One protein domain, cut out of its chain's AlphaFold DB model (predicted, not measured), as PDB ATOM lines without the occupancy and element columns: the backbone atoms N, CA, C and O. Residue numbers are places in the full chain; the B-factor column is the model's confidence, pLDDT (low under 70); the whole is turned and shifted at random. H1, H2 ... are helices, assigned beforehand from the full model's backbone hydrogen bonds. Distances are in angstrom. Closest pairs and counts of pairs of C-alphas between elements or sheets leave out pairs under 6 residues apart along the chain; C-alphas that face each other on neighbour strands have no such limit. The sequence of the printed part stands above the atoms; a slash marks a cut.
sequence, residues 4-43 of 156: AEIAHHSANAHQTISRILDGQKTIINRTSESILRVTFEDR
ATOM      1  N   ALA A   4     102.805 116.738 119.111       78.94
ATOM      2  CA  ALA A   4     101.427 116.710 119.592       78.94
ATOM      3  C   ALA A   4     100.633 115.528 119.028       78.94
ATOM      4  O   ALA A   4      99.936 114.867 119.791       78.94
ATOM      5  N   GLU A   5     100.793 115.215 117.743       77.25
ATOM      6  CA  GLU A   5     100.210 114.013 117.135       77.25
ATOM      7  C   GLU A   5     100.763 112.741 117.790       77.25
ATOM      8  O   GLU A   5      99.983 111.910 118.244       77.25
ATOM      9  N   ILE A   6     102.088 112.615 117.951       83.94
ATOM     10  CA  ILE A   6     102.696 111.453 118.625       83.94
ATOM     11  C   ILE A   6     102.138 111.316 120.046       83.94
ATOM     12  O   ILE A   6     101.777 110.219 120.462       83.94
ATOM     13  N   ALA A   7     102.035 112.416 120.795       84.56
ATOM     14  CA  ALA A   7     101.468 112.420 122.141       84.56
ATOM     15  C   ALA A   7     100.005 111.949 122.148       84.56
ATOM     16  O   ALA A   7      99.645 111.077 122.936       84.56
ATOM     17  N   HIS A   8      99.188 112.471 121.233       84.25
ATOM     18  CA  HIS A   8      97.785 112.103 121.094       84.25
ATOM     19  C   HIS A   8      97.609 110.614 120.752       84.25
ATOM     20  O   HIS A   8      96.917 109.906 121.482       84.25
ATOM     21  N   HIS A   9      98.290 110.115 119.717       86.44
ATOM     22  CA  HIS A   9      98.146 108.729 119.247       86.44
ATOM     23  C   HIS A   9      98.799 107.701 120.173       86.44
ATOM     24  O   HIS A   9      98.272 106.607 120.348       86.44
ATOM     25  N   SER A  10      99.899 108.060 120.840       89.69
ATOM     26  CA  SER A  10     100.510 107.199 121.865       89.69
ATOM     27  C   SER A  10      99.819 107.296 123.233       89.69
ATOM     28  O   SER A  10     100.253 106.626 124.175       89.69
ATOM     29  N   ALA A  11      98.776 108.131 123.355       87.50
ATOM     30  CA  ALA A  11      98.072 108.458 124.595       87.50
ATOM     31  C   ALA A  11      99.008 108.905 125.738       87.50
ATOM     32  O   ALA A  11      98.787 108.596 126.910       87.50
ATOM     33  N   ASN A  12     100.072 109.635 125.400       90.62
ATOM     34  CA  ASN A  12     101.028 110.192 126.353       90.62
ATOM     35  C   ASN A  12     100.876 111.711 126.476       90.62
ATOM     36  O   ASN A  12     100.455 112.403 125.552       90.62
ATOM     37  N   ALA A  13     101.296 112.265 127.614       88.06
ATOM     38  CA  ALA A  13     101.376 113.712 127.774       88.06
ATOM     39  C   ALA A  13     102.424 114.319 126.821       88.06
ATOM     40  O   ALA A  13     103.520 113.780 126.651       88.06
ATOM     41  N   HIS A  14     102.129 115.501 126.275       84.19
ATOM     42  CA  HIS A  14     103.034 116.229 125.377       84.19
ATOM     43  C   HIS A  14     104.435 116.452 125.983       84.19
ATOM     44  O   HIS A  14     105.449 116.308 125.303       84.19
ATOM     45  N   GLN A  15     104.503 116.742 127.289       87.88
ATOM     46  CA  GLN A  15     105.763 116.919 128.022       87.88
ATOM     47  C   GLN A  15     106.620 115.641 128.035       87.88
ATOM     48  O   GLN A  15     107.845 115.728 127.975       87.88
ATOM     49  N   THR A  16     105.989 114.465 128.096       90.00
ATOM     50  CA  THR A  16     106.677 113.169 128.066       90.00
ATOM     51  C   THR A  16     107.350 112.959 126.717       90.00
ATOM     52  O   THR A  16     108.541 112.666 126.674       90.00
ATOM     53  N   ILE A  17     106.627 113.202 125.618       91.94
ATOM     54  CA  ILE A  17     107.192 113.119 124.264       91.94
ATOM     55  C   ILE A  17     108.311 114.143 124.069       91.94
ATOM     56  O   ILE A  17     109.343 113.807 123.497       91.94
ATOM     57  N   SER A  18     108.153 115.373 124.578       87.12
ATOM     58  CA  SER A  18     109.216 116.375 124.460       87.12
ATOM     59  C   SER A  18     110.498 115.913 125.145       87.12
ATOM     60  O   SER A  18     111.528 115.902 124.492       87.12
ATOM     61  N   ARG A  19     110.441 115.422 126.391       87.81
ATOM     62  CA  ARG A  19     111.641 114.936 127.099       87.81
ATOM     63  C   ARG A  19     112.332 113.773 126.389       87.81
ATOM     64  O   ARG A  19     113.556 113.717 126.381       87.81
ATOM     65  N   ILE A  20     111.562 112.864 125.790       91.19
ATOM     66  CA  ILE A  20     112.104 111.756 124.989       91.19
ATOM     67  C   ILE A  20     112.874 112.301 123.785       91.19
ATOM     68  O   ILE A  20     114.024 111.927 123.578       91.19
ATOM     69  N   LEU A  21     112.271 113.229 123.038       84.56
ATOM     70  CA  LEU A  21     112.912 113.868 121.884       84.56
ATOM     71  C   LEU A  21     114.103 114.749 122.278       84.56
ATOM     72  O   LEU A  21     115.056 114.858 121.516       84.56
ATOM     73  N   ASP A  22     114.068 115.332 123.474       86.62
ATOM     74  CA  ASP A  22     115.153 116.128 124.049       86.62
ATOM     75  C   ASP A  22     116.272 115.233 124.646       86.62
ATOM     76  O   ASP A  22     117.232 115.735 125.230       86.62
ATOM     77  N   GLY A  23     116.179 113.903 124.483       86.94
ATOM     78  CA  GLY A  23     117.265 112.953 124.754       86.94
ATOM     79  C   GLY A  23     117.130 112.128 126.036       86.94
ATOM     80  O   GLY A  23     118.123 111.562 126.504       86.94
ATOM     81  N   GLN A  24     115.939 112.038 126.636       92.00
ATOM     82  CA  GLN A  24     115.720 111.184 127.805       92.00
ATOM     83  C   GLN A  24     115.992 109.707 127.462       92.00
ATOM     84  O   GLN A  24     115.250 109.077 126.714       92.00
ATOM     85  N   LYS A  25     117.050 109.144 128.061       89.75
ATOM     86  CA  LYS A  25     117.563 107.800 127.733       89.75
ATOM     87  C   LYS A  25     116.728 106.641 128.277       89.75
ATOM     88  O   LYS A  25     116.808 105.540 127.744       89.75
ATOM     89  N   THR A  26     115.946 106.876 129.330       93.50
ATOM     90  CA  THR A  26     115.174 105.824 130.001       93.50
ATOM     91  C   THR A  26     113.729 106.260 130.170       93.50
ATOM     92  O   THR A  26     113.449 107.319 130.737       93.50
ATOM     93  N   ILE A  27     112.812 105.416 129.706       93.50
ATOM     94  CA  ILE A  27     111.367 105.574 129.860       93.50
ATOM     95  C   ILE A  27     110.756 104.276 130.367       93.50
ATOM     96  O   ILE A  27     111.341 103.203 130.234       93.50
ATOM     97  N   ILE A  28     109.571 104.373 130.962       94.12
ATOM     98  CA  ILE A  28     108.830 103.187 131.387       94.12
ATOM     99  C   ILE A  28     108.391 102.366 130.166       94.12
ATOM    100  O   ILE A  28     108.019 102.934 129.136       94.12
ATOM    101  N   ASN A  29     108.385 101.035 130.303       93.81
ATOM    102  CA  ASN A  29     108.107 100.121 129.188       93.81
ATOM    103  C   ASN A  29     106.756 100.414 128.507       93.81
ATOM    104  O   ASN A  29     106.688 100.523 127.290       93.81
ATOM    105  N   ARG A  30     105.704 100.694 129.290       93.62
ATOM    106  CA  ARG A  30     104.373 101.061 128.770       93.62
ATOM    107  C   ARG A  30     104.402 102.243 127.790       93.62
ATOM    108  O   ARG A  30     103.697 102.223 126.789       93.62
ATOM    109  N   THR A  31     105.188 103.281 128.088       92.50
ATOM    110  CA  THR A  31     105.325 104.460 127.217       92.50
ATOM    111  C   THR A  31     106.119 104.120 125.962       92.50
ATOM    112  O   THR A  31     105.774 104.591 124.885       92.50
ATOM    113  N   SER A  32     107.152 103.281 126.080       92.12
ATOM    114  CA  SER A  32     107.893 102.789 124.915       92.12
ATOM    115  C   SER A  32     106.981 102.003 123.972       92.12
ATOM    116  O   SER A  32     106.902 102.332 122.792       92.12
ATOM    117  N   GLU A  33     106.225 101.039 124.498       94.00
ATOM    118  CA  GLU A  33     105.283 100.226 123.724       94.00
ATOM    119  C   GLU A  33     104.210 101.073 123.036       94.00
ATOM    120  O   GLU A  33     103.865 100.808 121.884       94.00
ATOM    121  N   SER A  34     103.681 102.102 123.707       88.75
ATOM    122  CA  SER A  34     102.642 102.943 123.109       88.75
ATOM    123  C   SER A  34     103.179 103.881 122.029       88.75
ATOM    124  O   SER A  34     102.480 104.116 121.050       88.75
ATOM    125  N   ILE A  35     104.416 104.375 122.154       89.75
ATOM    126  CA  ILE A  35     105.071 105.178 121.108       89.75
ATOM    127  C   ILE A  35     105.404 104.312 119.891       89.75
ATOM    128  O   ILE A  35     105.153 104.736 118.768       89.75
ATOM    129  N   LEU A  36     105.916 103.095 120.100       91.62
ATOM    130  CA  LEU A  36     106.265 102.173 119.009       91.62
ATOM    131  C   LEU A  36     105.052 101.706 118.194       91.62
ATOM    132  O   LEU A  36     105.214 101.271 117.058       91.62
ATOM    133  N   ARG A  37     103.843 101.787 118.759       91.44
ATOM    134  CA  ARG A  37     102.593 101.478 118.053       91.44
ATOM    135  C   ARG A  37     102.095 102.604 117.155       91.44
ATOM    136  O   ARG A  37     101.239 102.333 116.324       91.44
ATOM    137  N   VAL A  38     102.576 103.834 117.333       87.88
ATOM    138  CA  VAL A  38     102.143 104.963 116.506       87.88
ATOM    139  C   VAL A  38     102.671 104.774 115.090       87.88
ATOM    140  O   VAL A  38     103.878 104.673 114.869       87.88
ATOM    141  N   THR A  39     101.758 104.743 114.128       84.44
ATOM    142  CA  THR A  39     102.058 104.544 112.710       84.44
ATOM    143  C   THR A  39     101.925 105.850 111.936       84.44
ATOM    144  O   THR A  39     101.272 106.788 112.379       84.44
ATOM    145  N   PHE A  40     102.503 105.937 110.737       71.06
ATOM    146  CA  PHE A  40     102.316 107.117 109.879       71.06
ATOM    147  C   PHE A  40     100.851 107.362 109.488       71.06
ATOM    148  O   PHE A  40     100.485 108.508 109.225       71.06
ATOM    149  N   GLU A  41     100.032 106.313 109.471       73.69
ATOM    150  CA  GLU A  41      98.608 106.352 109.126       73.69
ATOM    151  C   GLU A  41      97.776 107.067 110.192       73.69
ATOM    152  O   GLU A  41      96.755 107.671 109.873       73.69
ATOM    153  N   ASP A  42      98.254 107.080 111.438       74.31
ATOM    154  CA  ASP A  42      97.593 107.785 112.531       74.31
ATOM    155  C   ASP A  42      97.646 109.308 112.356       74.31
ATOM    156  O   ASP A  42      96.892 110.037 112.988       74.31
ATOM    157  N   ARG A  43      98.516 109.822 111.483       68.88
ATOM    158  CA  ARG A  43      98.736 111.258 111.318       68.88
ATOM    159  C   ARG A  43      97.442 111.997 110.951       68.88
ATOM    160  O   ARG A  43      96.888 111.824 109.867       68.88
TER     161      ARG A  43
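What this domain is: This is residues 4 to 43 of the 156 residues of an uncharacterized protein of Paenarthrobacter sp. YJN-5 (UniProt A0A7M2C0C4). Three short helices lie along a chain that folds back on itself: H1 and H2 make an L, and the link after H2 swings round to H3, across the fold from H2. The 40 printed residues have three named helices, in the order H1, H2, H3, and no named strand; the class is all helix. The whole is compact, with a radius of gyration of the C-alphas of 9.5 A and spans of 27 by 18 by 14 A.

How they stand to each other: H1, residues 4 to 9, and H2, residues 14 to 21, touch, about perpendicular at 79 degrees; their closest C-alphas, of Ala 7 and His 14, are 5.2 A apart. H3, residues 29 to 36, is close to but not clearly touching H1, about perpendicular at 75 degrees; their closest C-alphas, of Ile 6 and Ile 35, are 7.2 A apart. H2 and H3 are apart. In H1, H2 and H3, every O i to N i+4 pair is within hydrogen-bond range.

Where its parts are: H1 begins at C-alpha 4 (101.427, 116.710, 119.592) and measures 8.6 A. H2 measures 10.7 A. H3 measures 10.5 A and ends at C-alpha 36 (106.265, 102.173, 119.009).

The domain as a whole: The C-alphas farthest apart, of Thr 26 and Glu 41, are 26.7 A apart. The printed part has no cut; H1 to H2 is a tight link and H2 to H3 a short one. Arg 43 has a pLDDT under 70.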